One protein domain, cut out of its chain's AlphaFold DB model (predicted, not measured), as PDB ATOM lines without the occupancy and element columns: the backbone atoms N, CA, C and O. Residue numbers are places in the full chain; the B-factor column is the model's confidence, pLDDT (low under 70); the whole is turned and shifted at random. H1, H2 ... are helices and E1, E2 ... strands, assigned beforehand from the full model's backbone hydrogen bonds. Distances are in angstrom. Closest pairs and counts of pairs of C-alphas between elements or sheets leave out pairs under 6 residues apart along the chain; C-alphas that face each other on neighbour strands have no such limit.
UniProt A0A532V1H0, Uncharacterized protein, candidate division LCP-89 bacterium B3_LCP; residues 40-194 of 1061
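Overview. This is residues 40 to 194 of the 1061 residues of an uncharacterized protein of candidate division LCP-89 bacterium B3_LCP (UniProt A0A532V1H0). Two parts follow each other along the longest axis: a strongly twisted four-stranded sheet with helices H2 and H3 over one face and H4 over the other, and a slimmer part made of two small hairpins, E5 with E6 and E7 with E8. The short helix H5 sits between these parts, the loop of residues 142 to 156 lies at the far end beyond E5 and E6, and H1 lies off the sheet. The printed part has 155 residues with five named helices and eight named strands, in the order H1 E1 E2 H2 H3 E3 H4 E4 E5 E6 H5 E7 E8. The large sheet runs E1 E3 E2 E4 and is mixed, both hairpins are antiparallel, and the class is mixed, helices and strands. The whole is only just compact, close to loose, with a radius of gyration of the C-alphas of 17.6 A, and only just elongated, spanning 54 by 36 by 23 A.

Arrangement. The largest sheet has the edge strands E1, residues 52 to 58, and E4, residues 125 to 131, and the inner strands E3, residues 98 to 105, and E2, residues 68 to 74. E1 is antiparallel to E3, with N 54 and O 103 within hydrogen-bond range at 3.0 A. E3 and E2 are parallel, with N 71 and O 100 at 2.8 A, and E2 and E4 are parallel, with N 129 and O 70 at 2.8 A. The helices H2, residues 75 to 80, and H3, residues 82 to 94, are on the same face, and H4, residues 109 to 123, is on the opposite face: three layers, helices on both faces of a sheet. H2 stands up from the sheet, its line rising 49 degrees out of the local plane; its closest C-alphas to E3 are those of Trp 75 and Thr 103, 5.2 A. H3 is over E3 at a height over the sheet of 9.2 A and runs along the strands, at 18 degrees to E3 on the local plane; the closest C-alphas are those of Leu 89 and Pro 99, 6.2 A. H4 is over E2 and E4 at a height over the sheet of 7.8 A and only just runs along the strands, at 29.7 degrees to E2 on the local plane; its closest C-alphas to E4 are those of Tyr 119 and Ile 125, 6.4 A. E2, H2, H3 and E3 form a strand-helix-strand unit, parallel neighbour strands with helices between them in the chain, and E3, H4 and E4 form a split one, with E2 between its strands; both crossovers are right-handed. H5, residues 163 to 166, only grazes the sheet with residues 165 to 166, and only just touches residues 113 to 116 of H4, with 3 pairs of C-alphas within 8 A, the closest those of Arg 113 and Tyr 165, 5.8 A. The hairpin of E5, residues 138 to 141, and E6, residues 157 to 160, has N 139 and O 159 at 2.8 A; that of E7, residues 171 to 173, and E8, residues 183 to 185, has N 171 and O 185 at 2.8 A. H1, residues 40 to 45, touches no helix and is not on the sheet. Every O i to N i+4 pair is within hydrogen-bond range in H1, H3 and H4, and 1 of 2 in H2; H5 is too short for such a pair.

Along the chain. H1 begins at C-alpha 40, (128.663, 164.961, 181.833). From first to last C-alpha E1 measures 18.7 A, E2 19.8 A, H3 18.2 A, E3 23.3 A, H4 20.7 A and E4 17.0 A. H4 begins at C-alpha 109, (135.247, 151.558, 186.673), and E8 ends at C-alpha 185, (148.157, 150.476, 174.832).

Size, cuts and confidence. The C-alphas of Asn 62 and Pro 154 are the two farthest apart, 55.2 A. The printed part has no cut, and its one long link is E5 to E6, with 15 residues. Residues 127 to 128 of E4 also pair with residues 193 to 194, parallel. The mean pLDDT of the printed part is 92.4, and residues 64 to 66 are under 70.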
ATOM      1  N   ALA A  40     129.101 163.931 180.895       91.25
ATOM      2  CA  ALA A  40     128.663 164.961 181.833       91.25
ATOM      3  C   ALA A  40     127.196 164.790 182.274       91.25
ATOM      4  O   ALA A  40     126.863 165.077 183.427       91.25
ATOM      5  N   GLU A  41     126.313 164.340 181.376       91.56
ATOM      6  CA  GLU A  41     124.922 164.003 181.706       91.56
ATOM      7  C   GLU A  41     124.859 162.734 182.573       91.56
ATOM      8  O   GLU A  41     124.117 162.725 183.557       91.56
ATOM      9  N   TYR A  42     125.683 161.724 182.274       92.06
ATOM     10  CA  TYR A  42     125.771 160.472 183.031       92.06
ATOM     11  C   TYR A  42     126.253 160.680 184.475       92.06
ATOM     12  O   TYR A  42     125.575 160.276 185.417       92.06
ATOM     13  N   ILE A  43     127.366 161.389 184.686       90.56
ATOM     14  CA  ILE A  43     127.889 161.677 186.035       90.56
ATOM     15  C   ILE A  43     126.925 162.557 186.844       90.56
ATOM     16  O   ILE A  43     126.857 162.461 188.072       90.56
ATOM     17  N   ALA A  44     126.144 163.417 186.181       89.81
ATOM     18  CA  ALA A  44     125.131 164.221 186.857       89.81
ATOM     19  C   ALA A  44     123.964 163.376 187.403       89.81
ATOM     20  O   ALA A  44     123.380 163.759 188.422       89.81
ATOM     21  N   SER A  45     123.623 162.258 186.754       86.75
ATOM     22  CA  SER A  45     122.605 161.306 187.221       86.75
ATOM     23  C   SER A  45     123.165 160.186 188.109       86.75
ATOM     24  O   SER A  45     122.406 159.660 188.920       86.75
ATOM     25  N   HIS A  46     124.469 159.896 188.040       87.12
ATOM     26  CA  HIS A  46     125.149 158.822 188.779       87.12
ATOM     27  C   HIS A  46     126.300 159.378 189.637       87.12
ATOM     28  O   HIS A  46     127.474 159.255 189.283       87.12
ATOM     29  N   PRO A  47     125.999 160.044 190.769       82.75
ATOM     30  CA  PRO A  47     127.036 160.607 191.622       82.75
ATOM     31  C   PRO A  47     127.919 159.505 192.221       82.75
ATOM     32  O   PRO A  47     127.417 158.518 192.750       82.75
ATOM     33  N   LEU A  48     129.237 159.723 192.213       84.56
ATOM     34  CA  LEU A  48     130.213 158.789 192.779       84.56
ATOM     35  C   LEU A  48     129.943 158.504 194.265       84.56
ATOM     36  O   LEU A  48     130.003 159.404 195.114       84.56
ATOM     37  N   GLU A  49     129.726 157.230 194.582       90.31
ATOM     38  CA  GLU A  49     129.625 156.718 195.948       90.31
ATOM     39  C   GLU A  49     130.832 155.829 196.296       90.31
ATOM     40  O   GLU A  49     131.418 155.217 195.407       90.31
ATOM     41  N   PRO A  50     131.246 155.728 197.575       93.56
ATOM     42  CA  PRO A  50     132.353 154.853 197.956       93.56
ATOM     43  C   PRO A  50     132.043 153.378 197.683       93.56
ATOM     44  O   PRO A  50     131.003 152.892 198.134       93.56
ATOM     45  N   LEU A  51     132.992 152.668 197.069       96.06
ATOM     46  CA  LEU A  51     132.887 151.240 196.782       96.06
ATOM     47  C   LEU A  51     132.548 150.412 198.023       96.06
ATOM     48  O   LEU A  51     133.207 150.495 199.071       96.06
ATOM     49  N   ARG A  52     131.554 149.536 197.873       95.44
ATOM     50  CA  ARG A  52     131.299 148.412 198.776       95.44
ATOM     51  C   ARG A  52     130.959 147.192 197.946       95.44
ATOM     52  O   ARG A  52     130.038 147.250 197.142       95.44
ATOM     53  N   TRP A  53     131.648 146.088 198.198       97.00
ATOM     54  CA  TRP A  53     131.347 144.823 197.546       97.00
ATOM     55  C   TRP A  53     131.619 143.630 198.463       97.00
ATOM     56  O   TRP A  53     132.336 143.755 199.463       97.00
ATOM     57  N   GLN A  54     131.018 142.488 198.136       96.75
ATOM     58  CA  GLN A  54     131.254 141.204 198.797       96.75
ATOM     59  C   GLN A  54     130.988 140.032 197.839       96.75
ATOM     60  O   GLN A  54     130.099 140.121 196.996       96.75
ATOM     61  N   GLU A  55     131.718 138.925 198.002       97.19
ATOM     62  CA  GLU A  55     131.322 137.616 197.455       97.19
ATOM     63  C   GLU A  55     130.168 137.061 198.302       97.19
ATOM     64  O   GLU A  55     130.235 137.085 199.537       97.19
ATOM     65  N   VAL A  56     129.095 136.620 197.644       96.56
ATOM     66  CA  VAL A  56     127.852 136.171 198.290       96.56
ATOM     67  C   VAL A  56     127.684 134.661 198.198       96.56
ATOM     68  O   VAL A  56     127.414 134.025 199.219       96.56
ATOM     69  N   ASP A  57     127.855 134.103 197.003       95.81
ATOM     70  CA  ASP A  57     127.666 132.682 196.721       95.81
ATOM     71  C   ASP A  57     128.675 132.204 195.675       95.81
ATOM     72  O   ASP A  57     129.155 132.979 194.847       95.81
ATOM     73  N   ARG A  58     128.991 130.911 195.723       95.44
ATOM     74  CA  ARG A  58     129.868 130.239 194.770       95.44
ATOM     75  C   ARG A  58     129.403 128.807 194.575       95.44
ATOM     76  O   ARG A  58     129.299 128.047 195.544       95.44
ATOM     77  N   ARG A  59     129.190 128.431 193.316       94.56
ATOM     78  CA  ARG A  59     128.750 127.088 192.925       94.56
ATOM     79  C   ARG A  59     129.789 126.423 192.038       94.56
ATOM     80  O   ARG A  59     130.655 127.087 191.483       94.56
ATOM     81  N   TYR A  60     129.713 125.099 191.988       90.25
ATOM     82  CA  TYR A  60     130.620 124.269 191.208       90.25
ATOM     83  C   TYR A  60     129.806 123.246 190.432       90.25
ATOM     84  O   TYR A  60     128.969 122.548 191.025       90.25
ATOM     85  N   SER A  61     130.056 123.147 189.134       84.56
ATOM     86  CA  SER A  61     129.445 122.142 188.284       84.56
ATOM     87  C   SER A  61     130.099 120.773 188.495       84.56
ATOM     88  O   SER A  61     131.180 120.630 189.070       84.56
ATOM     89  N   ASN A  62     129.398 119.719 188.069       75.62
ATOM     90  CA  ASN A  62     129.937 118.353 188.064       75.62
ATOM     91  C   ASN A  62     130.308 117.885 186.644       75.62
ATOM     92  O   ASN A  62     130.504 116.685 186.447       75.62
ATOM     93  N   LEU A  63     130.330 118.793 185.662       73.50
ATOM     94  CA  LEU A  63     130.665 118.497 184.267       73.50
ATOM     95  C   LEU A  63     132.182 118.670 184.052       73.50
ATOM     96  O   LEU A  63     132.829 119.462 184.737       73.50
ATOM     97  N   ASP A  64     132.775 117.869 183.159       52.22
ATOM     98  CA  ASP A  64     134.229 117.846 182.934       52.22
ATOM     99  C   ASP A  64     134.697 119.146 182.237       52.22
ATOM    100  O   ASP A  64     134.679 119.243 181.016       52.22
ATOM    101  N   GLN A  65     135.140 120.111 183.053       51.72
ATOM    102  CA  GLN A  65     135.810 121.384 182.725       51.72
ATOM    103  C   GLN A  65     135.058 122.369 181.814       51.72
ATOM    104  O   GLN A  65     135.309 122.471 180.617       51.72
ATOM    105  N   THR A  66     134.271 123.220 182.463       58.22
ATOM    106  CA  THR A  66     133.735 124.491 181.951       58.22
ATOM    107  C   THR A  66     134.136 125.594 182.940       58.22
ATOM    108  O   THR A  66     134.215 125.344 184.143       58.22
ATOM    109  N   GLY A  67     134.539 126.766 182.441       74.81
ATOM    110  CA  GLY A  67     135.248 127.775 183.240       74.81
ATOM    111  C   GLY A  67     134.409 128.470 184.319       74.81
ATOM    112  O   GLY A  67     133.203 128.263 184.452       74.81
ATOM    113  N   SER A  68     135.064 129.319 185.116       92.19
ATOM    114  CA  SER A  68     134.384 130.140 186.127       92.19
ATOM    115  C   SER A  68     133.725 131.373 185.499       92.19
ATOM    116  O   SER A  68     134.296 131.997 184.605       92.19
ATOM    117  N   MET A  69     132.545 131.750 185.996       95.00
ATOM    118  CA  MET A  69     131.774 132.904 185.512       95.00
ATOM    119  C   MET A  69     131.444 133.846 186.671       95.00
ATOM    120  O   MET A  69     130.897 133.414 187.685       95.00
ATOM    121  N   LEU A  70     131.741 135.141 186.546       97.88
ATOM    122  CA  LEU A  70     131.312 136.122 187.548       97.88
ATOM    123  C   LEU A  70     129.876 136.578 187.289       97.88
ATOM    124  O   LEU A  70     129.503 136.885 186.164       97.88
ATOM    125  N   VAL A  71     129.086 136.705 188.350       98.44
ATOM    126  CA  VAL A  71     127.772 137.356 188.317       98.44
ATOM    127  C   VAL A  71     127.814 138.515 189.303       98.44
ATOM    128  O   VAL A  71     127.680 138.320 190.512       98.44
ATOM    129  N   VAL A  72     128.064 139.723 188.798       98.56
ATOM    130  CA  VAL A  72     128.182 140.940 189.610       98.56
ATOM    131  C   VAL A  72     126.845 141.661 189.594       98.56
ATOM    132  O   VAL A  72     126.372 142.076 188.542       98.56
ATOM    133  N   VAL A  73     126.229 141.810 190.763       98.31
ATOM    134  CA  VAL A  73     124.883 142.377 190.894       98.31
ATOM    135  C   VAL A  73     124.924 143.641 191.741       98.31
ATOM    136  O   VAL A  73     125.547 143.659 192.809       98.31
ATOM    137  N   ASP A  74     124.214 144.686 191.321       96.38
ATOM    138  CA  ASP A  74     123.955 145.836 192.185       96.38
ATOM    139  C   ASP A  74     123.349 145.382 193.531       96.38
ATOM    140  O   ASP A  74     122.456 144.531 193.619       96.38
ATOM    141  N   TRP A  75     123.846 145.961 194.621       94.50
ATOM    142  CA  TRP A  75     123.466 145.581 195.975       94.50
ATOM    143  C   TRP A  75     121.959 145.732 196.220       94.50
ATOM    144  O   TRP A  75     121.349 144.883 196.884       94.50
ATOM    145  N   VAL A  76     121.342 146.813 195.738       91.50
ATOM    146  CA  VAL A  76     119.913 147.057 195.952       91.50
ATOM    147  C   VAL A  76     119.106 146.007 195.202       91.50
ATOM    148  O   VAL A  76     118.241 145.378 195.815       91.50
ATOM    149  N   LEU A  77     119.436 145.752 193.936       95.00
ATOM    150  CA  LEU A  77     118.772 144.731 193.126       95.00
ATOM    151  C   LEU A  77     118.930 143.325 193.701       95.00
ATOM    152  O   LEU A  77     117.937 142.609 193.818       95.00
ATOM    153  N   SER A  78     120.125 142.964 194.176       92.88
ATOM    154  CA  SER A  78     120.371 141.655 194.799       92.88
ATOM    155  C   SER A  78     119.442 141.369 195.985       92.88
ATOM    156  O   SER A  78     119.064 140.229 196.231       92.88
ATOM    157  N   THR A  79     118.996 142.413 196.696       93.00
ATOM    158  CA  THR A  79     118.071 142.265 197.829       93.00
ATOM    159  C   THR A  79     116.659 141.875 197.380       93.00
ATOM    160  O   THR A  79     115.947 141.195 198.122       93.00
ATOM    161  N   TRP A  80     116.237 142.323 196.197       96.12
ATOM    162  CA  TRP A  80     114.888 142.101 195.672       96.12
ATOM    163  C   TRP A  80     114.799 140.901 194.733       96.12
ATOM    164  O   TRP A  80     113.752 140.262 194.709       96.12
ATOM    165  N   LEU A  81     115.886 140.585 194.028       96.94
ATOM    166  CA  LEU A  81     115.952 139.569 192.975       96.94
ATOM    167  C   LEU A  81     116.718 138.304 193.391       96.94
ATOM    168  O   LEU A  81     117.146 137.527 192.545       96.94
ATOM    169  N   GLN A  82     116.950 138.089 194.693       95.00
ATOM    170  CA  GLN A  82     117.765 136.958 195.156       95.00
ATOM    171  C   GLN A  82     117.220 135.602 194.681       95.00
ATOM    172  O   GLN A  82     118.007 134.707 194.416       95.00
ATOM    173  N   THR A  83     115.898 135.442 194.554       97.19
ATOM    174  CA  THR A  83     115.309 134.162 194.112       97.19
ATOM    175  C   THR A  83     115.641 133.887 192.648       97.19
ATOM    176  O   THR A  83     115.992 132.770 192.279       97.19
ATOM    177  N   GLU A  84     115.539 134.920 191.820       98.31
ATOM    178  CA  GLU A  84     115.805 134.902 190.390       98.31
ATOM    179  C   GLU A  84     117.304 134.716 190.128       98.31
ATOM    180  O   GLU A  84     117.677 133.893 189.296       98.31
ATOM    181  N   ILE A  85     118.159 135.394 190.900       98.12
ATOM    182  CA  ILE A  85     119.617 135.231 190.855       98.12
ATOM    183  C   ILE A  85     120.016 133.825 191.307       98.12
ATOM    184  O   ILE A  85     120.814 133.180 190.637       98.12
ATOM    185  N   ASP A  86     119.442 133.309 192.400       98.12
ATOM    186  CA  ASP A  86     119.720 131.946 192.859       98.12
ATOM    187  C   ASP A  86     119.358 130.921 191.780       98.12
ATOM    188  O   ASP A  86     120.112 129.972 191.576       98.12
ATOM    189  N   ARG A  87     118.243 131.115 191.068       98.31
ATOM    190  CA  ARG A  87     117.859 130.253 189.945       98.31
ATOM    191  C   ARG A  87     118.824 130.390 188.767       98.31
ATOM    192  O   ARG A  87     119.256 129.375 188.241       98.31
ATOM    193  N   TYR A  88     119.221 131.609 188.409       98.38
ATOM    194  CA  TYR A  88     120.198 131.844 187.343       98.38
ATOM    195  C   TYR A  88     121.548 131.167 187.634       98.38
ATOM    196  O   TYR A  88     122.128 130.533 186.760       98.38
ATOM    197  N   LEU A  89     122.025 131.213 188.882       98.12
ATOM    198  CA  LEU A  89     123.234 130.498 189.302       98.12
ATOM    199  C   LEU A  89     123.068 128.966 189.218       98.12
ATOM    200  O   LEU A  89     124.032 128.269 188.902       98.12
ATOM    201  N   ASP A  90     121.874 128.428 189.504       97.06
ATOM    202  CA  ASP A  90     121.579 126.995 189.343       97.06
ATOM    203  C   ASP A  90     121.584 126.597 187.867       97.06
ATOM    204  O   ASP A  90     122.163 125.568 187.523       97.06
ATOM    205  N   ASP A  91     120.989 127.426 187.007       95.62
ATOM    206  CA  ASP A  91     120.970 127.219 185.563       95.62
ATOM    207  C   ASP A  91     122.397 127.223 184.992       95.62
ATOM    208  O   ASP A  91     122.813 126.234 184.395       95.62
ATOM    209  N   LEU A  92     123.206 128.244 185.304       94.25
ATOM    210  CA  LEU A  92     124.620 128.295 184.906       94.25
ATOM    211  C   LEU A  92     125.400 127.053 185.362       94.25
ATOM    212  O   LEU A  92     126.196 126.506 184.603       94.25
ATOM    213  N   THR A  93     125.153 126.587 186.590       94.25
ATOM    214  CA  THR A  93     125.787 125.370 187.121       94.25
ATOM    215  C   THR A  93     125.349 124.121 186.349       94.25
ATOM    216  O   THR A  93     126.153 123.207 186.146       94.25
ATOM    217  N   ALA A  94     124.082 124.053 185.930       89.38
ATOM    218  CA  ALA A  94     123.544 122.956 185.127       89.38
ATOM    219  C   ALA A  94     124.143 122.930 183.714       89.38
ATOM    220  O   ALA A  94     124.414 121.845 183.201       89.38
ATOM    221  N   ASP A  95     124.430 124.103 183.151       85.50
ATOM    222  CA  ASP A  95     125.122 124.265 181.867       85.50
ATOM    223  C   ASP A  95     126.640 124.037 181.959       85.50
ATOM    224  O   ASP A  95     127.338 124.019 180.950       85.50
ATOM    225  N   GLY A  96     127.157 123.833 183.175       87.56
ATOM    226  CA  GLY A  96     128.545 123.473 183.444       87.56
ATOM    227  C   GLY A  96     129.407 124.595 184.015       87.56
ATOM    228  O   GLY A  96     130.512 124.321 184.486       87.56
ATOM    229  N   TRP A  97     128.950 125.838 184.044       91.38
ATOM    230  CA  TRP A  97     129.752 126.934 184.583       91.38
ATOM    231  C   TRP A  97     129.972 126.791 186.095       91.38
ATOM    232  O   TRP A  97     129.134 126.238 186.811       91.38
ATOM    233  N   ASP A  98     131.076 127.348 186.590       94.44
ATOM    234  CA  ASP A  98     131.328 127.532 188.023       94.44
ATOM    235  C   ASP A  98     131.010 128.994 188.404       94.44
ATOM    236  O   ASP A  98     131.905 129.850 188.370       94.44
ATOM    237  N   PRO A  99     129.740 129.356 188.697       96.31
ATOM    238  CA  PRO A  99     129.381 130.750 188.880       96.31
ATOM    239  C   PRO A  99     129.756 131.280 190.272       96.31
ATOM    240  O   PRO A  99     129.576 130.618 191.302       96.31
ATOM    241  N   ILE A 100     130.227 132.528 190.297       97.75
ATOM    242  CA  ILE A 100     130.628 133.273 191.495       97.75
ATOM    243  C   ILE A 100     129.784 134.548 191.578       97.75
ATOM    244  O   ILE A 100     129.940 135.464 190.769       97.75
ATOM    245  N   GLN A 101     128.898 134.631 192.571       98.00
ATOM    246  CA  GLN A 101     128.051 135.800 192.788       98.00
ATOM    247  C   GLN A 101     128.779 136.854 193.624       98.00
ATOM    248  O   GLN A 101     129.137 136.614 194.782       98.00
ATOM    249  N   LEU A 102     128.887 138.063 193.080       98.12
ATOM    250  CA  LEU A 102     129.318 139.257 193.798       98.12
ATOM    251  C   LEU A 102     128.153 140.237 193.925       98.12
ATOM    252  O   LEU A 102     127.363 140.397 192.997       98.12
ATOM    253  N   THR A 103     128.072 140.946 195.050       97.56
ATOM    254  CA  THR A 103     127.233 142.147 195.144       97.56
ATOM    255  C   THR A 103     128.087 143.383 195.316       97.56
ATOM    256  O   THR A 103     129.070 143.360 196.060       97.56
ATOM    257  N   MET A 104     127.715 144.466 194.637       96.12
ATOM    258  CA  MET A 104     128.488 145.705 194.597       96.12
ATOM    259  C   MET A 104     127.581 146.937 194.629       96.12
ATOM    260  O   MET A 104     126.448 146.903 194.175       96.12
ATOM    261  N   THR A 105     128.062 148.032 195.209       94.38
ATOM    262  CA  THR A 105     127.430 149.352 195.115       94.38
ATOM    263  C   THR A 105     128.494 150.446 195.198       94.38
ATOM    264  O   THR A 105     129.489 150.299 195.924       94.38
ATOM    265  N   GLY A 106     128.283 151.538 194.462       92.25
ATOM    266  CA  GLY A 106     129.265 152.609 194.301       92.25
ATOM    267  C   GLY A 106     130.554 152.142 193.619       92.25
ATOM    268  O   GLY A 106     130.606 151.077 193.014       92.25
ATOM    269  N   GLY A 107     131.614 152.932 193.770       93.88
ATOM    270  CA  GLY A 107     132.934 152.681 193.199       93.88
ATOM    271  C   GLY A 107     133.143 153.284 191.812       93.88
ATOM    272  O   GLY A 107     132.252 153.933 191.262       93.88
ATOM    273  N   THR A 108     134.347 153.102 191.276       94.94
ATOM    274  CA  THR A 108     134.735 153.552 189.929       94.94
ATOM    275  C   THR A 108     134.915 152.372 188.966       94.94
ATOM    276  O   THR A 108     135.046 151.230 189.420       94.94
ATOM    277  N   PRO A 109     134.948 152.611 187.640       95.56
ATOM    278  CA  PRO A 109     135.247 151.558 186.673       95.56
ATOM    279  C   PRO A 109     136.591 150.867 186.926       95.56
ATOM    280  O   PRO A 109     136.688 149.646 186.850       95.56
ATOM    281  N   GLU A 110     137.617 151.614 187.333       95.88
ATOM    282  CA  GLU A 110     138.932 151.057 187.676       95.88
ATOM    283  C   GLU A 110     138.851 150.092 188.864       95.88
ATOM    284  O   GLU A 110     139.553 149.083 188.906       95.88
ATOM    285  N   GLU A 111     137.993 150.388 189.845       97.44
ATOM    286  CA  GLU A 111     137.786 149.517 190.999       97.44
ATOM    287  C   GLU A 111     137.054 148.224 190.614       97.44
ATOM    288  O   GLU A 111     137.443 147.158 191.094       97.44
ATOM    289  N   LEU A 112     136.049 148.286 189.728       97.81
ATOM    290  CA  LEU A 112     135.385 147.088 189.198       97.81
ATOM    291  C   LEU A 112     136.344 146.251 188.344       97.81
ATOM    292  O   LEU A 112     136.474 145.051 188.586       97.81
ATOM    293  N   ARG A 113     137.098 146.871 187.426       97.81
ATOM    294  CA  ARG A 113     138.126 146.173 186.633       97.81
ATOM    295  C   ARG A 113     139.176 145.519 187.533       97.81
ATOM    296  O   ARG A 113     139.560 144.381 187.292       97.81
ATOM    297  N   GLY A 114     139.574 146.178 188.622       98.12
ATOM    298  CA  GLY A 114     140.476 145.602 189.622       98.12
ATOM    299  C   GLY A 114     139.916 144.358 190.325       98.12
ATOM    300  O   GLY A 114     140.671 143.434 190.637       98.12
ATOM    301  N   ILE A 115     138.599 144.296 190.552       98.38
ATOM    302  CA  ILE A 115     137.929 143.089 191.056       98.38
ATOM    303  C   ILE A 115     137.954 141.994 189.983       98.38
ATOM    304  O   ILE A 115     138.351 140.873 190.292       98.38
ATOM    305  N   LEU A 116     137.610 142.304 188.730       98.44
ATOM    306  CA  LEU A 116     137.666 141.337 187.624       98.44
ATOM    307  C   LEU A 116     139.077 140.744 187.468       98.44
ATOM    308  O   LEU A 116     139.227 139.524 187.473       98.44
ATOM    309  N   GLN A 117     140.119 141.581 187.479       98.19
ATOM    310  CA  GLN A 117     141.528 141.162 187.465       98.19
ATOM    311  C   GLN A 117     141.882 140.234 188.637       98.19
ATOM    312  O   GLN A 117     142.636 139.272 188.469       98.19
ATOM    313  N   GLN A 118     141.346 140.500 189.833       97.69
ATOM    314  CA  GLN A 118     141.568 139.643 190.997       97.69
ATOM    315  C   GLN A 118     141.018 138.228 190.758       97.69
ATOM    316  O   GLN A 118     141.709 137.252 191.066       97.69
ATOM    317  N   TYR A 119     139.800 138.105 190.228       97.06
ATOM    318  CA  TYR A 119     139.167 136.807 189.968       97.06
ATOM    319  C   TYR A 119     139.748 136.116 188.736       97.06
ATOM    320  O   TYR A 119     139.975 134.913 188.773       97.06
ATOM    321  N   TRP A 120     140.114 136.852 187.694       96.25
ATOM    322  CA  TRP A 120     140.846 136.296 186.558       96.25
ATOM    323  C   TRP A 120     142.167 135.645 186.989       96.25
ATOM    324  O   TRP A 120     142.437 134.492 186.659       96.25
ATOM    325  N   ALA A 121     142.935 136.314 187.853       95.62
ATOM    326  CA  ALA A 121     144.197 135.778 188.358       95.62
ATOM    327  C   ALA A 121     144.046 134.604 189.348       95.62
ATOM    328  O   ALA A 121     144.986 133.823 189.508       95.62
ATOM    329  N   SER A 122     142.925 134.508 190.072       93.88
ATOM    330  CA  SER A 122     142.749 133.513 191.144       93.88
ATOM    331  C   SER A 122     141.852 132.331 190.778       93.88
ATOM    332  O   SER A 122     142.108 131.229 191.261       93.88
ATOM    333  N   ASP A 123     140.862 132.552 189.919       91.75
ATOM    334  CA  ASP A 123     139.812 131.603 189.545       91.75
ATOM    335  C   ASP A 123     139.759 131.340 188.025       91.75
ATOM    336  O   ASP A 123     138.979 130.501 187.589       91.75
ATOM    337  N   SER A 124     140.592 132.013 187.214       92.31
ATOM    338  CA  SER A 124     140.631 131.843 185.748       92.31
ATOM    339  C   SER A 124     139.252 131.999 185.105       92.31
ATOM    340  O   SER A 124     138.802 131.156 184.330       92.31
ATOM    341  N   ILE A 125     138.559 133.071 185.488       95.38
ATOM    342  CA  ILE A 125     137.218 133.354 184.982       95.38
ATOM    343  C   ILE A 125     137.257 133.588 183.475       95.38
ATOM    344  O   ILE A 125     138.189 134.213 182.976       95.38
ATOM    345  N   MET A 126     136.242 133.094 182.774       96.00
ATOM    346  CA  MET A 126     136.096 133.279 181.325       96.00
ATOM    347  C   MET A 126     135.267 134.521 180.984       96.00
ATOM    348  O   MET A 126     135.399 135.080 179.902       96.00
ATOM    349  N   GLY A 127     134.425 134.977 181.915       96.94
ATOM    350  CA  GLY A 127     133.542 136.112 181.688       96.94
ATOM    351  C   GLY A 127     132.877 136.653 182.946       96.94
ATOM    352  O   GLY A 127     133.035 136.109 184.048       96.94
ATOM    353  N   ALA A 128     132.107 137.729 182.768       98.31
ATOM    354  CA  ALA A 128     131.229 138.271 183.798       98.31
ATOM    355  C   ALA A 128     129.886 138.786 183.247       98.31
ATOM    356  O   ALA A 128     129.825 139.460 182.221       98.31
ATOM    357  N   THR A 129     128.811 138.515 183.985       98.44
ATOM    358  CA  THR A 129     127.486 139.109 183.783       98.44
ATOM    359  C   THR A 129     127.323 140.239 184.792       98.44
ATOM    360  O   THR A 129     127.405 140.020 186.005       98.44
ATOM    361  N   LEU A 130     127.104 141.448 184.289       98.56
ATOM    362  CA  LEU A 130     126.954 142.679 185.053       98.56
ATOM    363  C   LEU A 130     125.463 143.041 185.120       98.56
ATOM    364  O   LEU A 130     124.823 143.257 184.093       98.56
ATOM    365  N   VAL A 131     124.889 143.057 186.325       98.31
ATOM    366  CA  VAL A 131     123.440 143.206 186.541       98.31
ATOM    367  C   VAL A 131     123.142 144.472 187.344       98.31
ATOM    368  O   VAL A 131     123.437 144.540 188.542       98.31
ATOM    369  N   GLY A 132     122.494 145.440 186.695       94.94
ATOM    370  CA  GLY A 132     122.088 146.720 187.278       94.94
ATOM    371  C   GLY A 132     123.078 147.865 187.081       94.94
ATOM    372  O   GLY A 132     124.037 147.761 186.321       94.94
ATOM    373  N   ASP A 133     122.844 148.958 187.811       90.69
ATOM    374  CA  ASP A 133     123.638 150.195 187.763       90.69
ATOM    375  C   ASP A 133     125.031 150.042 188.417       90.69
ATOM    376  O   ASP A 133     125.324 150.588 189.486       90.69
ATOM    377  N   LEU A 134     125.911 149.282 187.766       95.06
ATOM    378  CA  LEU A 134     127.327 149.162 188.117       95.06
ATOM    379  C   LEU A 134     128.153 150.293 187.471       95.06
ATOM    380  O   LEU A 134     127.691 150.920 186.517       95.06
ATOM    381  N   PRO A 135     129.370 150.599 187.967       95.12
ATOM    382  CA  PRO A 135     130.228 151.608 187.347       95.12
ATOM    383  C   PRO A 135     130.487 151.315 185.866       95.12
ATOM    384  O   PRO A 135     130.823 150.188 185.503       95.12
ATOM    385  N   VAL A 136     130.363 152.338 185.019       95.31
ATOM    386  CA  VAL A 136     130.476 152.212 183.559       95.31
ATOM    387  C   VAL A 136     131.726 152.942 183.053       95.31
ATOM    388  O   VAL A 136     131.869 154.134 183.344       95.31
ATOM    389  N   PRO A 137     132.627 152.279 182.307       95.88
ATOM    390  CA  PRO A 137     133.794 152.914 181.710       95.88
ATOM    391  C   PRO A 137     133.383 153.739 180.489       95.88
ATOM    392  O   PRO A 137     132.578 153.299 179.666       95.88
ATOM    393  N   TRP A 138     133.962 154.931 180.366       97.12
ATOM    394  CA  TRP A 138     133.796 155.796 179.201       97.12
ATOM    395  C   TRP A 138     135.120 155.918 178.462       97.12
ATOM    396  O   TRP A 138     136.169 156.023 179.098       97.12
ATOM    397  N   PHE A 139     135.051 155.926 177.135       96.25
ATOM    398  CA  PHE A 139     136.189 156.120 176.250       96.25
ATOM    399  C   PHE A 139     135.915 157.259 175.264       96.25
ATOM    400  O   PHE A 139     134.760 157.493 174.888       96.25
ATOM    401  N   GLU A 140     136.968 157.953 174.839       94.75
ATOM    402  CA  GLU A 140     136.908 158.959 173.788       94.75
ATOM    403  C   GLU A 140     138.017 158.820 172.747       94.75
ATOM    404  O   GLU A 140     139.174 158.555 173.061       94.75
ATOM    405  N   LEU A 141     137.663 159.005 171.472       93.12
ATOM    406  CA  LEU A 141     138.619 158.961 170.362       93.12
ATOM    407  C   LEU A 141     138.186 159.832 169.183       93.12
ATOM    408  O   LEU A 141     137.017 160.203 169.052       93.12
ATOM    409  N   TYR A 142     139.156 160.165 168.334       91.69
ATOM    410  CA  TYR A 142     138.915 160.741 167.015       91.69
ATOM    411  C   TYR A 142     138.632 159.612 166.028       91.69
ATOM    412  O   TYR A 142     139.498 158.770 165.815       91.69
ATOM    413  N   GLU A 143     137.422 159.584 165.474       91.44
ATOM    414  CA  GLU A 143     137.013 158.559 164.509       91.44
ATOM    415  C   GLU A 143     137.652 158.822 163.136       91.44
ATOM    416  O   GLU A 143     137.766 159.978 162.724       91.44
ATOM    417  N   ASP A 144     138.063 157.747 162.468       89.38
ATOM    418  CA  ASP A 144     138.705 157.699 161.148       89.38
ATOM    419  C   ASP A 144     138.223 156.422 160.428       89.38
ATOM    420  O   ASP A 144     138.854 155.364 160.485       89.38
ATOM    421  N   PHE A 145     137.020 156.487 159.856       89.44
ATOM    422  CA  PHE A 145     136.340 155.362 159.211       89.44
ATOM    423  C   PHE A 145     136.826 155.090 157.781       89.44
ATOM    424  O   PHE A 145     136.580 153.995 157.272       89.44
ATOM    425  N   ASP A 146     137.493 156.048 157.131       85.44
ATOM    426  CA  ASP A 146     138.085 155.878 155.797       85.44
ATOM    427  C   ASP A 146     139.594 155.564 155.832       85.44
ATOM    428  O   ASP A 146     140.183 155.244 154.793       85.44
ATOM    429  N   ASN A 147     140.186 155.540 157.034       86.00
ATOM    430  CA  ASN A 147     141.580 155.201 157.313       86.00
ATOM    431  C   ASN A 147     142.574 156.115 156.572       86.00
ATOM    432  O   ASN A 147     143.655 155.673 156.162       86.00
ATOM    433  N   ASP A 148     142.216 157.386 156.362       85.56
ATOM    434  CA  ASP A 148     143.059 158.362 155.665       85.56
ATOM    435  C   ASP A 148     144.042 159.101 156.606       85.56
ATOM    436  O   ASP A 148     144.926 159.849 156.157       85.56
ATOM    437  N   GLY A 149     143.944 158.841 157.916       84.62
ATOM    438  CA  GLY A 149     144.749 159.455 158.967       84.62
ATOM    439  C   GLY A 149     144.264 160.848 159.383       84.62
ATOM    440  O   GLY A 149     144.980 161.557 160.107       84.62
ATOM    441  N   ILE A 150     143.091 161.274 158.914       86.00
ATOM    442  CA  ILE A 150     142.429 162.534 159.232       86.00
ATOM    443  C   ILE A 150     141.112 162.211 159.947       86.00
ATOM    444  O   ILE A 150     140.267 161.517 159.407       86.00
ATOM    445  N   PRO A 151     140.873 162.775 161.144       89.19
ATOM    446  CA  PRO A 151     139.603 162.570 161.822       89.19
ATOM    447  C   PRO A 151     138.400 163.004 160.975       89.19
ATOM    448  O   PRO A 151     138.338 164.163 160.541       89.19
ATOM    449  N   ASP A 152     137.405 162.126 160.856       87.19
ATOM    450  CA  ASP A 152     136.132 162.388 160.169       87.19
ATOM    451  C   ASP A 152     135.382 163.570 160.790       87.19
ATOM    452  O   ASP A 152     134.686 164.346 160.125       87.19
ATOM    453  N   ASN A 153     135.550 163.732 162.104       85.94
ATOM    454  CA  ASN A 153     134.961 164.800 162.888       85.94
ATOM    455  C   ASN A 153     136.043 165.596 163.634       85.94
ATOM    456  O   ASN A 153     136.996 165.028 164.164       85.94
ATOM    457  N   PRO A 154     135.891 166.929 163.779       87.06
ATOM    458  CA  PRO A 154     136.887 167.752 164.466       87.06
ATOM    459  C   PRO A 154     136.785 167.687 166.004       87.06
ATOM    460  O   PRO A 154     137.422 168.484 166.696       87.06
ATOM    461  N   TRP A 155     135.971 166.782 166.547       87.75
ATOM    462  CA  TRP A 155     135.759 166.540 167.975       87.75
ATOM    463  C   TRP A 155     135.814 165.034 168.252       87.75
ATOM    464  O   TRP A 155     135.456 164.246 167.380       87.75
ATOM    465  N   GLN A 156     136.236 164.651 169.460       89.38
ATOM    466  CA  GLN A 156     136.212 163.257 169.901       89.38
ATOM    467  C   GLN A 156     134.778 162.808 170.194       89.38
ATOM    468  O   GLN A 156     133.947 163.591 170.672       89.38
ATOM    469  N   VAL A 157     134.492 161.545 169.902       91.00
ATOM    470  CA  VAL A 157     133.231 160.894 170.270       91.00
ATOM    471  C   VAL A 157     133.415 160.220 171.622       91.00
ATOM    472  O   VAL A 157     134.393 159.510 171.813       91.00
ATOM    473  N   GLN A 158     132.477 160.448 172.544       93.88
ATOM    474  CA  GLN A 158     132.480 159.884 173.898       93.88
ATOM    475  C   GLN A 158     131.422 158.789 174.005       93.88
ATOM    476  O   GLN A 158     130.268 159.018 173.631       93.88
ATOM    477  N   PHE A 159     131.792 157.623 174.526       95.06
ATOM    478  CA  PHE A 159     130.902 156.463 174.580       95.06
ATOM    479  C   PHE A 159     131.290 155.475 175.679       95.06
ATOM    480  O   PHE A 159     132.400 155.510 176.204       95.06
ATOM    481  N   THR A 160     130.366 154.585 176.035       96.06
ATOM    482  CA  THR A 160     130.609 153.520 177.013       96.06
ATOM    483  C   THR A 160     131.339 152.352 176.352       96.06
ATOM    484  O   THR A 160     130.930 151.919 175.274       96.06
ATOM    485  N   CYS A 161     132.399 151.841 176.978       96.06
ATOM    486  CA  CYS A 161     133.328 150.901 176.341       96.06
ATOM    487  C   CYS A 161     133.539 149.640 177.190       96.06
ATOM    488  O   CYS A 161     134.415 149.599 178.052       96.06
ATOM    489  N   ASP A 162     132.747 148.593 176.935       97.00
ATOM    490  CA  ASP A 162     132.847 147.332 177.687       97.00
ATOM    491  C   ASP A 162     134.155 146.576 177.414       97.00
ATOM    492  O   ASP A 162     134.590 145.801 178.266       97.00
ATOM    493  N   LEU A 163     134.836 146.860 176.294       96.00
ATOM    494  CA  LEU A 163     136.167 146.322 175.998       96.00
ATOM    495  C   LEU A 163     137.164 146.602 177.136       96.00
ATOM    496  O   LEU A 163     137.998 145.756 177.427       96.00
ATOM    497  N   TYR A 164     137.016 147.718 177.858       97.12
ATOM    498  CA  TYR A 164     137.808 148.018 179.056       97.12
ATOM    499  C   TYR A 164     137.688 146.949 180.158       97.12
ATOM    500  O   TYR A 164     138.634 146.713 180.908       97.12
ATOM    501  N   TYR A 165     136.519 146.320 180.299       98.06
ATOM    502  CA  TYR A 165     136.302 145.221 181.243       98.06
ATOM    503  C   TYR A 165     136.648 143.853 180.666       98.06
ATOM    504  O   TYR A 165     136.876 142.927 181.443       98.06
ATOM    505  N   MET A 166     136.680 143.726 179.343       97.88
ATOM    506  CA  MET A 166     137.054 142.494 178.656       97.88
ATOM    507  C   MET A 166     138.572 142.318 178.604       97.88
ATOM    508  O   MET A 166     139.066 141.225 178.848       97.88
ATOM    509  N   ASP A 167     139.308 143.392 178.335       96.06
ATOM    510  CA  ASP A 167     140.765 143.432 178.359       96.06
ATOM    511  C   ASP A 167     141.252 143.761 179.780       96.06
ATOM    512  O   ASP A 167     141.075 144.871 180.293       96.06
ATOM    513  N   LEU A 168     141.844 142.782 180.458       96.00
ATOM    514  CA  LEU A 168     142.294 142.860 181.844       96.00
ATOM    515  C   LEU A 168     143.805 143.071 181.961       96.00
ATOM    516  O   LEU A 168     144.248 143.539 183.018       96.00
ATOM    517  N   ASP A 169     144.590 142.785 180.925       93.69
ATOM    518  CA  ASP A 169     146.045 142.951 180.920       93.69
ATOM    519  C   ASP A 169     146.564 144.140 180.079       93.69
ATOM    520  O   ASP A 169     147.738 144.521 180.203       93.69
ATOM    521  N   GLY A 170     145.684 144.823 179.342       91.50
ATOM    522  CA  GLY A 170     145.973 146.060 178.625       91.50
ATOM    523  C   GLY A 170     146.062 147.312 179.503       91.50
ATOM    524  O   GLY A 170     145.572 147.403 180.643       91.50
ATOM    525  N   TYR A 171     146.732 148.328 178.961       91.81
ATOM    526  CA  TYR A 171     147.026 149.598 179.620       91.81
ATOM    527  C   TYR A 171     146.082 150.692 179.131       91.81
ATOM    528  O   TYR A 171     146.234 151.221 178.031       91.81
ATOM    529  N   TRP A 172     145.178 151.097 180.016       94.19
ATOM    530  CA  TRP A 172     144.177 152.131 179.773       94.19
ATOM    531  C   TRP A 172     144.407 153.307 180.713       94.19
ATOM    532  O   TRP A 172     144.608 153.102 181.916       94.19
ATOM    533  N   TYR A 173     144.386 154.532 180.194       92.62
ATOM    534  CA  TYR A 173     144.450 155.725 181.035       92.62
ATOM    535  C   TYR A 173     143.731 156.923 180.410       92.62
ATOM    536  O   TYR A 173     143.531 156.994 179.202       92.62
ATOM    537  N   ASP A 174     143.360 157.851 181.286       91.25
ATOM    538  CA  ASP A 174     142.811 159.171 180.984       91.25
ATOM    539  C   ASP A 174     143.982 160.171 180.908       91.25
ATOM    540  O   ASP A 174     144.640 160.474 181.917       91.25
ATOM    541  N   GLY A 175     144.346 160.568 179.689       88.75
ATOM    542  CA  GLY A 175     145.498 161.414 179.401       88.75
ATOM    543  C   GLY A 175     145.270 162.892 179.709       88.75
ATOM    544  O   GLY A 175     146.230 163.588 180.078       88.75
ATOM    545  N   ASP A 176     144.036 163.376 179.587       90.69
ATOM    546  CA  ASP A 176     143.677 164.784 179.767       90.69
ATOM    547  C   ASP A 176     143.036 165.112 181.136       90.69
ATOM    548  O   ASP A 176     142.971 166.287 181.531       90.69
ATOM    549  N   LEU A 177     142.764 164.073 181.932       89.88
ATOM    550  CA  LEU A 177     142.235 164.076 183.295       89.88
ATOM    551  C   LEU A 177     140.792 164.584 183.401       89.88
ATOM    552  O   LEU A 177     140.441 165.234 184.402       89.88
ATOM    553  N   ASP A 178     139.970 164.333 182.383       89.62
ATOM    554  CA  ASP A 178     138.560 164.715 182.352       89.62
ATOM    555  C   ASP A 178     137.599 163.645 182.919       89.62
ATOM    556  O   ASP A 178     136.431 163.945 183.198       89.62
ATOM    557  N   GLY A 179     138.119 162.451 183.222       88.06
ATOM    558  CA  GLY A 179     137.385 161.301 183.738       88.06
ATOM    559  C   GLY A 179     136.964 160.286 182.673       88.06
ATOM    560  O   GLY A 179     136.228 159.355 183.020       88.06
ATOM    561  N   ILE A 180     137.400 160.461 181.424       94.50
ATOM    562  CA  ILE A 180     137.153 159.592 180.273       94.50
ATOM    563  C   ILE A 180     138.491 159.010 179.802       94.50
ATOM    564  O   ILE A 180     139.523 159.671 179.794       94.50
ATOM    565  N   LEU A 181     138.505 157.730 179.443       96.00
ATOM    566  CA  LEU A 181     139.707 157.087 178.922       96.00
ATOM    567  C   LEU A 181     139.949 157.545 177.478       96.00
ATOM    568  O   LEU A 181     139.042 157.483 176.659       96.00
ATOM    569  N   ASP A 182     141.170 157.952 177.146       93.00
ATOM    570  CA  ASP A 182     141.529 158.420 175.794       93.00
ATOM    571  C   ASP A 182     142.679 157.612 175.171       93.00
ATOM    572  O   ASP A 182     143.034 157.788 174.003       93.00
ATOM    573  N   THR A 183     143.278 156.711 175.956       89.81
ATOM    574  CA  THR A 183     144.436 155.930 175.542       89.81
ATOM    575  C   THR A 183     144.286 154.461 175.916       89.81
ATOM    576  O   THR A 183     144.047 154.128 177.079       89.81
ATOM    577  N   HIS A 184     144.541 153.592 174.935       91.25
ATOM    578  CA  HIS A 184     144.678 152.148 175.088       91.25
ATOM    579  C   HIS A 184     146.002 151.680 174.455       91.25
ATOM    580  O   HIS A 184     146.297 151.994 173.303       91.25
ATOM    581  N   LEU A 185     146.848 151.003 175.235       84.44
ATOM    582  CA  LEU A 185     148.157 150.476 174.832       84.44
ATOM    583  C   LEU A 185     148.350 149.064 175.404       84.44
ATOM    584  O   LEU A 185     147.780 148.736 176.434       84.44
ATOM    585  N   GLY A 186     149.289 148.289 174.857       80.56
ATOM    586  CA  GLY A 186     149.654 146.975 175.405       80.56
ATOM    587  C   GLY A 186     149.074 145.823 174.604       80.56
ATOM    588  O   GLY A 186     149.190 145.851 173.380       80.56
ATOM    589  N   SER A 187     148.551 144.811 175.303       81.38
ATOM    590  CA  SER A 187     147.642 143.820 174.720       81.38
ATOM    591  C   SER A 187     146.336 144.513 174.355       81.38
ATOM    592  O   SER A 187     145.966 145.478 175.014       81.38
ATOM    593  N   TRP A 188     145.692 144.058 173.289       78.88
ATOM    594  CA  TRP A 188     144.379 144.555 172.876       78.88
ATOM    595  C   TRP A 188     143.391 143.403 172.693       78.88
ATOM    596  O   TRP A 188     142.254 143.624 172.278       78.88
ATOM    597  N   GLU A 189     143.844 142.178 172.959       89.44
ATOM    598  CA  GLU A 189     143.010 140.993 172.922       89.44
ATOM    599  C   GLU A 189     142.177 140.967 174.208       89.44
ATOM    600  O   GLU A 189     142.742 141.025 175.299       89.44
ATOM    601  N   PRO A 190     140.842 140.894 174.122       95.00
ATOM    602  CA  PRO A 190     140.021 140.753 175.313       95.00
ATOM    603  C   PRO A 190     140.268 139.401 176.007       95.00
ATOM    604  O   PRO A 190     140.127 138.338 175.398       95.00
ATOM    605  N   ASP A 191     140.573 139.445 177.305       96.50
ATOM    606  CA  ASP A 191     140.851 138.285 178.162       96.50
ATOM    607  C   ASP A 191     139.586 137.527 178.580       96.50
ATOM    608  O   ASP A 191     139.618 136.311 178.777       96.50
ATOM    609  N   ILE A 192     138.482 138.253 178.764       97.75
ATOM    610  CA  ILE A 192     137.196 137.718 179.217       97.75
ATOM    611  C   ILE A 192     136.042 138.306 178.400       97.75
ATOM    612  O   ILE A 192     136.168 139.386 177.824       97.75
ATOM    613  N   PHE A 193     134.887 137.643 178.381       97.69
ATOM    614  CA  PHE A 193     133.660 138.218 177.816       97.69
ATOM    615  C   PHE A 193     132.780 138.897 178.876       97.69
ATOM    616  O   PHE A 193     132.739 138.486 180.036       97.69
ATOM    617  N   ILE A 194     132.033 139.928 178.476       98.25
ATOM    618  CA  ILE A 194     131.131 140.688 179.356       98.25
ATOM    619  C   ILE A 194     129.712 140.682 178.789       98.25
ATOM    620  O   ILE A 194     129.536 140.831 177.584       98.25
TER     621      ILE A 194